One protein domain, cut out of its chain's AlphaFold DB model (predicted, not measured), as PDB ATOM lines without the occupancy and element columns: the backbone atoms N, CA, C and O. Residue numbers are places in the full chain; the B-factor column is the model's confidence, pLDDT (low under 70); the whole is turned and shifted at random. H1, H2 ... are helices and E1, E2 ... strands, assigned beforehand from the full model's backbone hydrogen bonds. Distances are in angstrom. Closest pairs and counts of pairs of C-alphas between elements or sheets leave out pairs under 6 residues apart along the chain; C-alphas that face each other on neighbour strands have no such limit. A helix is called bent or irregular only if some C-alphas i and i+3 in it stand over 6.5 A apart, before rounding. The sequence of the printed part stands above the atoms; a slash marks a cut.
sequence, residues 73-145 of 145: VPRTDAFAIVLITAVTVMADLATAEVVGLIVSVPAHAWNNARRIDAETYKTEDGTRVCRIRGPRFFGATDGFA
ATOM      1  N   VAL A  73      59.904  12.803  19.959       75.50
ATOM      2  CA  VAL A  73      58.945  11.887  19.340       75.50
ATOM      3  C   VAL A  73      57.905  11.502  20.407       75.50
ATOM      4  O   VAL A  73      58.295  11.280  21.561       75.50
ATOM      5  N   PRO A  74      56.596  11.435  20.086       81.44
ATOM      6  CA  PRO A  74      55.596  10.928  21.020       81.44
ATOM      7  C   PRO A  74      56.027   9.575  21.595       81.44
ATOM      8  O   PRO A  74      56.538   8.719  20.875       81.44
ATOM      9  N   ARG A  75      55.827   9.367  22.903       82.75
ATOM     10  CA  ARG A  75      56.302   8.152  23.594       82.75
ATOM     11  C   ARG A  75      55.760   6.860  22.968       82.75
ATOM     12  O   ARG A  75      56.473   5.864  22.939       82.75
ATOM     13  N   THR A  76      54.530   6.895  22.453       84.12
ATOM     14  CA  THR A  76      53.888   5.782  21.734       84.12
ATOM     15  C   THR A  76      54.653   5.393  20.475       84.12
ATOM     16  O   THR A  76      54.895   4.214  20.238       84.12
ATOM     17  N   ASP A  77      55.089   6.384  19.706       84.81
ATOM     18  CA  ASP A  77      55.732   6.176  18.411       84.81
ATOM     19  C   ASP A  77      57.184   5.722  18.619       84.81
ATOM     20  O   ASP A  77      57.662   4.818  17.938       84.81
ATOM     21  N   ALA A  78      57.868   6.271  19.630       87.12
ATOM     22  CA  ALA A  78      59.196   5.814  20.037       87.12
ATOM     23  C   ALA A  78      59.184   4.348  20.511       87.12
ATOM     24  O   ALA A  78      60.060   3.570  20.132       87.12
ATOM     25  N   PHE A  79      58.176   3.953  21.299       89.56
ATOM     26  CA  PHE A  79      57.997   2.561  21.714       89.56
ATOM     27  C   PHE A  79      57.765   1.636  20.513       89.56
ATOM     28  O   PHE A  79      58.417   0.597  20.415       89.56
ATOM     29  N   ALA A  80      56.898   2.029  19.572       90.38
ATOM     30  CA  ALA A  80      56.638   1.252  18.363       90.38
ATOM     31  C   ALA A  80      57.914   1.044  17.528       90.38
ATOM     32  O   ALA A  80      58.187  -0.077  17.110       90.38
ATOM     33  N   ILE A  81      58.740   2.083  17.348       88.94
ATOM     34  CA  ILE A  81      60.012   1.980  16.611       88.94
ATOM     35  C   ILE A  81      60.948   0.946  17.252       88.94
ATOM     36  O   ILE A  81      61.487   0.084  16.553       88.94
ATOM     37  N   VAL A  82      61.137   1.006  18.574       91.00
ATOM     38  CA  VAL A  82      62.009   0.064  19.295       91.00
ATOM     39  C   VAL A  82      61.460  -1.359  19.210       91.00
ATOM     40  O   VAL A  82      62.214  -2.288  18.922       91.00
ATOM     41  N   LEU A  83      60.149  -1.524  19.397       94.06
ATOM     42  CA  LEU A  83      59.477  -2.817  19.317       94.06
ATOM     43  C   LEU A  83      59.637  -3.455  17.929       94.06
ATOM     44  O   LEU A  83      60.089  -4.592  17.834       94.06
ATOM     45  N   ILE A  84      59.329  -2.719  16.856       94.62
ATOM     46  CA  ILE A  84      59.449  -3.206  15.470       94.62
ATOM     47  C   ILE A  84      60.902  -3.573  15.162       94.62
ATOM     48  O   ILE A  84      61.161  -4.618  14.565       94.62
ATOM     49  N   THR A  85      61.861  -2.760  15.613       92.50
ATOM     50  CA  THR A  85      63.290  -3.035  15.409       92.50
ATOM     51  C   THR A  85      63.711  -4.326  16.112       92.50
ATOM     52  O   THR A  85      64.367  -5.167  15.504       92.50
ATOM     53  N   ALA A  86      63.297  -4.529  17.367       94.94
ATOM     54  CA  ALA A  86      63.613  -5.744  18.115       94.94
ATOM     55  C   ALA A  86      62.993  -6.996  17.473       94.94
ATOM     56  O   ALA A  86      63.673  -8.008  17.313       94.94
ATOM     57  N   VAL A  87      61.724  -6.921  17.054       95.88
ATOM     58  CA  VAL A  87      61.039  -8.038  16.383       95.88
ATOM     59  C   VAL A  87      61.694  -8.359  15.039       95.88
ATOM     60  O   VAL A  87      61.907  -9.533  14.750       95.88
ATOM     61  N   THR A  88      62.096  -7.345  14.264       95.88
ATOM     62  CA  THR A  88      62.798  -7.541  12.979       95.88
ATOM     63  C   THR A  88      64.090  -8.345  13.149       95.88
ATOM     64  O   THR A  88      64.424  -9.151  12.287       95.88
ATOM     65  N   VAL A  89      64.825  -8.135  14.249       95.00
ATOM     66  CA  VAL A  89      66.096  -8.830  14.519       95.00
ATOM     67  C   VAL A  89      65.883 -10.259  15.029       95.00
ATOM     68  O   VAL A  89      66.692 -11.131  14.727       95.00
ATOM     69  N   MET A  90      64.827 -10.509  15.810       95.88
ATOM     70  CA  MET A  90      64.581 -11.820  16.430       95.88
ATOM     71  C   MET A  90      63.781 -12.786  15.551       95.88
ATOM     72  O   MET A  90      63.968 -13.995  15.662       95.88
ATOM     73  N   ALA A  91      62.866 -12.267  14.732       93.31
ATOM     74  CA  ALA A  91      61.984 -13.057  13.881       93.31
ATOM     75  C   ALA A  91      62.261 -12.747  12.405       93.31
ATOM     76  O   ALA A  91      63.176 -13.314  11.810       93.31
ATOM     77  N   ASP A  92      61.483 -11.840  11.819       94.25
ATOM     78  CA  ASP A  92      61.577 -11.451  10.419       94.25
ATOM     79  C   ASP A  92      60.896 -10.091  10.176       94.25
ATOM     80  O   ASP A  92      60.156  -9.574  11.020       94.25
ATOM     81  N   LEU A  93      61.150  -9.505   9.001       92.94
ATOM     82  CA  LEU A  93      60.629  -8.190   8.625       92.94
ATOM     83  C   LEU A  93      59.096  -8.171   8.470       92.94
ATOM     84  O   LEU A  93      58.470  -7.171   8.816       92.94
ATOM     85  N   ALA A  94      58.486  -9.254   7.981       93.88
ATOM     86  CA  ALA A  94      57.044  -9.308   7.747       93.88
ATOM     87  C   ALA A  94      56.271  -9.412   9.071       93.88
ATOM     88  O   ALA A  94      55.310  -8.676   9.292       93.88
ATOM     89  N   THR A  95      56.732 -10.257   9.994       94.19
ATOM     90  CA  THR A  95      56.189 -10.348  11.355       94.19
ATOM     91  C   THR A  95      56.327  -9.011  12.085       94.19
ATOM     92  O   THR A  95      55.384  -8.566  12.745       94.19
ATOM     93  N   ALA A  96      57.462  -8.323  11.932       95.94
ATOM     94  CA  ALA A  96      57.671  -7.010  12.535       95.94
ATOM     95  C   ALA A  96      56.701  -5.942  12.004       95.94
ATOM     96  O   ALA A  96      56.179  -5.153  12.793       95.94
ATOM     97  N   GLU A  97      56.415  -5.932  10.698       94.00
ATOM     98  CA  GLU A  97      55.447  -5.013  10.085       94.00
ATOM     99  C   GLU A  97      54.026  -5.239  10.631       94.00
ATOM    100  O   GLU A  97      53.350  -4.282  11.016       94.00
ATOM    101  N   VAL A  98      53.602  -6.501  10.761       95.62
ATOM    102  CA  VAL A  98      52.286  -6.859  11.319       95.62
ATOM    103  C   VAL A  98      52.163  -6.415  12.778       95.62
ATOM    104  O   VAL A  98      51.184  -5.765  13.147       95.62
ATOM    105  N   VAL A  99      53.162  -6.719  13.611       94.69
ATOM    106  CA  VAL A  99      53.175  -6.301  15.022       94.69
ATOM    107  C   VAL A  99      53.174  -4.775  15.137       94.69
ATOM    108  O   VAL A  99      52.420  -4.210  15.932       94.69
ATOM    109  N   GLY A 100      53.967  -4.095  14.307       93.12
ATOM    110  CA  GLY A 100      54.015  -2.638  14.248       93.12
ATOM    111  C   GLY A 100      52.664  -2.010  13.916       93.12
ATOM    112  O   GLY A 100      52.254  -1.049  14.574       93.12
ATOM    113  N   LEU A 101      51.942  -2.578  12.946       93.81
ATOM    114  CA  LEU A 101      50.607  -2.127  12.555       93.81
ATOM    115  C   LEU A 101      49.593  -2.303  13.695       93.81
ATOM    116  O   LEU A 101      48.856  -1.365  14.009       93.81
ATOM    117  N   ILE A 102      49.590  -3.472  14.343       93.94
ATOM    118  CA  ILE A 102      48.673  -3.796  15.448       93.94
ATOM    119  C   ILE A 102      48.862  -2.842  16.630       93.94
ATOM    120  O   ILE A 102      47.885  -2.471  17.272       93.94
ATOM    121  N   VAL A 103      50.094  -2.418  16.916       91.38
ATOM    122  CA  VAL A 103      50.371  -1.478  18.013       91.38
ATOM    123  C   VAL A 103      50.067  -0.032  17.613       91.38
ATOM    124  O   VAL A 103      49.489   0.721  18.400       91.38
ATOM    125  N   SER A 104      50.422   0.371  16.392       89.56
ATOM    126  CA  SER A 104      50.336   1.774  15.966       89.56
ATOM    127  C   SER A 104      48.901   2.234  15.705       89.56
ATOM    128  O   SER A 104      48.544   3.357  16.065       89.56
ATOM    129  N   VAL A 105      48.056   1.384  15.109       90.25
ATOM    130  CA  VAL A 105      46.682   1.764  14.732       90.25
ATOM    131  C   VAL A 105      45.818   2.117  15.956       90.25
ATOM    132  O   VAL A 105      45.259   3.219  15.977       90.25
ATOM    133  N   PRO A 106      45.726   1.280  17.009       87.12
ATOM    134  CA  PRO A 106      44.948   1.608  18.202       87.12
ATOM    135  C   PRO A 106      45.549   2.768  18.993       87.12
ATOM    136  O   PRO A 106      44.808   3.628  19.465       87.12
ATOM    137  N   ALA A 107      46.882   2.839  19.108       85.50
ATOM    138  CA  ALA A 107      47.551   3.940  19.800       85.50
ATOM    139  C   ALA A 107      47.219   5.295  19.151       85.50
ATOM    140  O   ALA A 107      46.916   6.270  19.844       85.50
ATOM    141  N   HIS A 108      47.200   5.340  17.817       82.81
ATOM    142  CA  HIS A 108      46.807   6.525  17.067       82.81
ATOM    143  C   HIS A 108      45.314   6.846  17.230       82.81
ATOM    144  O   HIS A 108      44.954   7.999  17.480       82.81
ATOM    145  N   ALA A 109      44.443   5.834  17.147       84.88
ATOM    146  CA  ALA A 109      43.005   6.001  17.350       84.88
ATOM    147  C   ALA A 109      42.683   6.563  18.746       84.88
ATOM    148  O   ALA A 109      41.910   7.512  18.861       84.88
ATOM    149  N   TRP A 110      43.335   6.052  19.793       83.00
ATOM    150  CA  TRP A 110      43.156   6.514  21.171       83.00
ATOM    151  C   TRP A 110      43.614   7.963  21.370       83.00
ATOM    152  O   TRP A 110      42.922   8.770  21.994       83.00
ATOM    153  N   ASN A 111      44.768   8.328  20.805       80.69
ATOM    154  CA  ASN A 111      45.284   9.694  20.899       80.69
ATOM    155  C   ASN A 111      44.387  10.705  20.160       80.69
ATOM    156  O   ASN A 111      44.229  11.837  20.609       80.69
ATOM    157  N   ASN A 112      43.764  10.288  19.053       77.12
ATOM    158  CA  ASN A 112      42.805  11.113  18.319       77.12
ATOM    159  C   ASN A 112      41.441  11.206  19.015       77.12
ATOM    160  O   ASN A 112      40.841  12.279  18.999       77.12
ATOM    161  N   ALA A 113      40.964  10.128  19.652       74.94
ATOM    162  CA  ALA A 113      39.713  10.130  20.417       74.94
ATOM    163  C   ALA A 113      39.746  11.140  21.577       74.94
ATOM    164  O   ALA A 113      38.750  11.794  21.862       74.94
ATOM    165  N   ARG A 114      40.914  11.331  22.205       71.56
ATOM    166  CA  ARG A 114      41.115  12.297  23.300       71.56
ATOM    167  C   ARG A 114      41.120  13.772  22.878       71.56
ATOM    168  O   ARG A 114      41.213  14.635  23.741       71.56
ATOM    169  N   ARG A 115      41.053  14.084  21.579       69.31
ATOM    170  CA  ARG A 115      41.074  15.463  21.046       69.31
ATOM    171  C   ARG A 115      39.677  16.012  20.734       69.31
ATOM    172  O   ARG A 115      39.531  16.824  19.820       69.31
ATOM    173  N   ILE A 116      38.656  15.537  21.439       70.94
ATOM    174  CA  ILE A 116      37.278  16.007  21.286       70.94
ATOM    175  C   ILE A 116      37.010  17.052  22.361       70.94
ATOM    176  O   ILE A 116      37.256  16.806  23.537       70.94
ATOM    177  N   ASP A 117      36.528  18.212  21.932       68.62
ATOM    178  CA  ASP A 117      36.237  19.351  22.788       68.62
ATOM    179  C   ASP A 117      34.817  19.860  22.508       68.62
ATOM    180  O   ASP A 117      34.348  19.844  21.363       68.62
ATOM    181  N   ALA A 118      34.109  20.293  23.546       71.25
ATOM    182  CA  ALA A 118      32.720  20.728  23.454       71.25
ATOM    183  C   ALA A 118      32.577  22.153  23.997       71.25
ATOM    184  O   ALA A 118      32.561  22.388  25.203       71.25
ATOM    185  N   GLU A 119      32.431  23.122  23.095       72.69
ATOM    186  CA  GLU A 119      32.172  24.514  23.458       72.69
ATOM    187  C   GLU A 119      30.666  24.707  23.671       72.69
ATOM    188  O   GLU A 119      29.875  24.544  22.742       72.69
ATOM    189  N   THR A 120      30.241  25.080  24.878       74.88
ATOM    190  CA  THR A 120      28.844  25.450  25.152       74.88
ATOM    191  C   THR A 120      28.709  26.957  25.313       74.88
ATOM    192  O   THR A 120      29.413  27.571  26.108       74.88
ATOM    193  N   TYR A 121      27.772  27.561  24.582       78.38
ATOM    194  CA  TYR A 121      27.394  28.962  24.762       78.38
ATOM    195  C   TYR A 121      25.871  29.104  24.842       78.38
ATOM    196  O   TYR A 121      25.118  28.268  24.337       78.38
ATOM    197  N   LYS A 122      25.405  30.144  25.539       73.06
ATOM    198  CA  LYS A 122      23.982  30.489  25.633       73.06
ATOM    199  C   LYS A 122      23.684  31.635  24.674       73.06
ATOM    200  O   LYS A 122      24.381  32.643  24.703       73.06
ATOM    201  N   THR A 123      22.661  31.467  23.847       74.31
ATOM    202  CA  THR A 123      22.109  32.535  23.002       74.31
ATOM    203  C   THR A 123      21.213  33.454  23.843       74.31
ATOM    204  O   THR A 123      20.712  33.027  24.886       74.31
ATOM    205  N   GLU A 124      20.997  34.697  23.401       69.69
ATOM    206  CA  GLU A 124      20.134  35.691  24.070       69.69
ATOM    207  C   GLU A 124      18.700  35.178  24.328       69.69
ATOM    208  O   GLU A 124      18.111  35.509  25.353       69.69
ATOM    209  N   ASP A 125      18.201  34.250  23.503       72.75
ATOM    210  CA  ASP A 125      16.902  33.570  23.660       72.75
ATOM    211  C   ASP A 125      16.879  32.451  24.729       72.75
ATOM    212  O   ASP A 125      15.977  31.616  24.766       72.75
ATOM    213  N   GLY A 126      17.911  32.336  25.570       76.19
ATOM    214  CA  GLY A 126      17.999  31.312  26.622       76.19
ATOM    215  C   GLY A 126      18.304  29.888  26.127       76.19
ATOM    216  O   GLY A 126      18.438  28.965  26.935       76.19
ATOM    217  N   THR A 127      18.480  29.698  24.817       75.62
ATOM    218  CA  THR A 127      18.804  28.398  24.210       75.62
ATOM    219  C   THR A 127      20.283  28.053  24.424       75.62
ATOM    220  O   THR A 127      21.169  28.860  24.131       75.62
ATOM    221  N   ARG A 128      20.581  26.847  24.936       76.56
ATOM    222  CA  ARG A 128      21.960  26.327  25.032       76.56
ATOM    223  C   ARG A 128      22.383  25.735  23.693       76.56
ATOM    224  O   ARG A 128      21.766  24.780  23.232       76.56
ATOM    225  N   VAL A 129      23.464  26.248  23.114       79.81
ATOM    226  CA  VAL A 129      24.080  25.697  21.905       79.81
ATOM    227  C   VAL A 129      25.378  24.994  22.291       79.81
ATOM    228  O   VAL A 129      26.261  25.594  22.903       79.81
ATOM    229  N   CYS A 130      25.488  23.708  21.949       77.56
ATOM    230  CA  CYS A 130      26.682  22.897  22.176       77.56
ATOM    231  C   CYS A 130      27.404  22.661  20.844       77.56
ATOM    232  O   CYS A 130      26.873  22.014  19.938       77.56
ATOM    233  N   ARG A 131      28.610  23.210  20.705       77.88
ATOM    234  CA  ARG A 131      29.456  23.105  19.517       77.88
ATOM    235  C   ARG A 131      30.588  22.120  19.779       77.88
ATOM    236  O   ARG A 131      31.588  22.436  20.410       77.88
ATOM    237  N   ILE A 132      30.435  20.925  19.228       77.50
ATOM    238  CA  ILE A 132      31.439  19.862  19.293       77.50
ATOM    239  C   ILE A 132      32.518  20.095  18.227       77.50
ATOM    240  O   ILE A 132      32.210  20.118  17.028       77.50
ATOM    241  N   ARG A 133      33.781  20.173  18.653       72.88
ATOM    242  CA  ARG A 133      34.980  20.181  17.807       72.88
ATOM    243  C   ARG A 133      35.778  18.894  18.012       72.88
ATOM    244  O   ARG A 133      36.072  18.510  19.133       72.88
ATOM    245  N   GLY A 134      36.148  18.238  16.916       73.06
ATOM    246  CA  GLY A 134      36.968  17.026  16.944       73.06
ATOM    247  C   GLY A 134      36.508  15.956  15.946       73.06
ATOM    248  O   GLY A 134      35.438  16.088  15.341       73.06
ATOM    249  N   PRO A 135      37.326  14.910  15.737       71.31
ATOM    250  CA  PRO A 135      37.000  13.791  14.856       71.31
ATOM    251  C   PRO A 135      35.847  12.953  15.432       71.31
ATOM    252  O   PRO A 135      35.838  12.630  16.616       71.31
ATOM    253  N   ARG A 136      34.873  12.580  14.591       72.38
ATOM    254  CA  ARG A 136      33.687  11.802  14.994       72.38
ATOM    255  C   ARG A 136      33.791  10.380  14.447       72.38
ATOM    256  O   ARG A 136      33.655  10.179  13.245       72.38
ATOM    257  N   PHE A 137      34.052   9.410  15.317       76.12
ATOM    258  CA  PHE A 137      34.103   7.985  14.978       76.12
ATOM    259  C   PHE A 137      33.689   7.130  16.184       76.12
ATOM    260  O   PHE A 137      33.723   7.600  17.319       76.12
ATOM    261  N   PHE A 138      33.311   5.873  15.938       75.12
ATOM    262  CA  PHE A 138      32.754   4.966  16.955       75.12
ATOM    263  C   PHE A 138      33.640   4.771  18.193       75.12
ATOM    264  O   PHE A 138      33.124   4.591  19.285       75.12
ATOM    265  N   GLY A 139      34.963   4.843  18.045       70.62
ATOM    266  CA  GLY A 139      35.905   4.681  19.158       70.62
ATOM    267  C   GLY A 139      36.024   5.893  20.087       70.62
ATOM    268  O   GLY A 139      36.824   5.849  21.014       70.62
ATOM    269  N   ALA A 140      35.287   6.976  19.837       67.75
ATOM    270  CA  ALA A 140      35.371   8.205  20.620       67.75
ATOM    271  C   ALA A 140      34.086   8.528  21.403       67.75
ATOM    272  O   ALA A 140      33.935   9.639  21.903       67.75
ATOM    273  N   THR A 141      33.164   7.565  21.514       71.06
ATOM    274  CA  THR A 141      31.871   7.714  22.206       71.06
ATOM    275  C   THR A 141      32.007   8.054  23.685       71.06
ATOM    276  O   THR A 141      31.207   8.837  24.181       71.06
ATOM    277  N   ASP A 142      33.041   7.556  24.367       66.69
ATOM    278  CA  ASP A 142      33.300   7.895  25.776       66.69
ATOM    279  C   ASP A 142      33.635   9.380  25.983       66.69
ATOM    280  O   ASP A 142      33.399   9.912  27.058       66.69
ATOM    281  N   GLY A 143      34.157  10.078  24.965       59.56
ATOM    282  CA  GLY A 143      34.389  11.526  25.035       59.56
ATOM    283  C   GLY A 143      33.116  12.366  24.879       59.56
ATOM    284  O   GLY A 143      33.172  13.586  25.011       59.56
ATOM    285  N   PHE A 144      31.988  11.726  24.556       58.25
ATOM    286  CA  PHE A 144      30.681  12.357  24.358       58.25
ATOM    287  C   PHE A 144      29.670  12.062  25.472       58.25
ATOM    288  O   PHE A 144      28.622  12.712  25.486       58.25
ATOM    289  N   ALA A 145      29.941  11.071  26.328       54.34
ATOM    290  CA  ALA A 145      29.093  10.683  27.457       54.34
ATOM    291  C   ALA A 145      29.338  11.593  28.670       54.34
ATOM    292  O   ALA A 145      28.337  11.942  29.336       54.34
TER     293      ALA A 145
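AT A GLANCE: This is residues 73 to 145 of the 145 residues of the protein "Sulfate permease, SulP family" of Jhaorihella thermophila (UniProt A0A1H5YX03). What shape does the model have? It is a long rod of two hairpins set end to end: a helical hairpin, H1 and H2, makes one end, and a two-stranded hairpin, E1 and E2, makes the other. The short helix H3 folds back near the junction of the two and packs on the last residues of H2, 109 to 113. What is it made of, and how large is it? The printed part has 73 residues with three named helices and two named strands, in the order H1 H2 E1 E2 H3, the sheet being E1 - E2, antiparallel, and the class mixed, helices and strands. It is extended, with a radius of gyration of the C-alphas of 19.3 A and spans of 66 by 23 by 14 A.

HOW THE PARTS SIT: How do the strands pair? E1, residues 117 to 122, and E2, residues 128 to 133, form an antiparallel hairpin, at 158 degrees between their directions. N 119 and O 131 are 2.9 A apart and N 131 and O 119 are 2.7 A apart, both within hydrogen-bond range. How do the helices stand to each other? H2, residues 93 to 113, and H1, residues 75 to 90, form a helical hairpin: they touch, closest at the C-alphas of Ile 84 and Ala 96, 5.1 A apart, with a shallow tilt of 12 degrees, opposite ways. With residues 109 to 113 alone, H2 touches H3, residues 138 to 143, closest at the C-alphas of Ala 113 and Ala 140, 4.8 A apart, with a steep tilt of 42 degrees, the same way. What stays apart? H1 is apart from E1, E2 and H3, and E1 and H3 are only just apart, with their closest C-alphas at 8.3 A. Are the helix backbones well formed? In H1 every O i to N i+4 pair is within hydrogen-bond range, against 16 of 17 in H2 and 0 of 2 in H3, where 1 of 3 O i to N i+3 pairs is within range.

IN THESE COORDINATES: Where do the helices run? H1 begins at C-alpha 75, (56.302, 8.152, 23.594), and measures 22.8 A; H2 measures 30.2 A and is neither bent nor irregular, but only just: C-alphas 103 and 106 are 6.2 A apart. H3 measures 10.5 A, ends at C-alpha 143, (34.389, 11.526, 25.035), and is irregular, with C-alphas 139 and 142 7.8 A apart. Where are the strands? E1 measures 16.8 A and ends at C-alpha 122, (23.982, 30.489, 25.633); E2 measures 16.1 A.

THE WHOLE: How far does it reach? The two C-alphas farthest apart, those of Met 90 and Asp 125, are 66.2 A apart. Are there cuts or long links? The printed part has no cut, and its four links between named elements are tight. Where is confidence low? The mean pLDDT of the printed part is 81.8; residues 115, 117, 124, 140 and 142 to 145 are under 70.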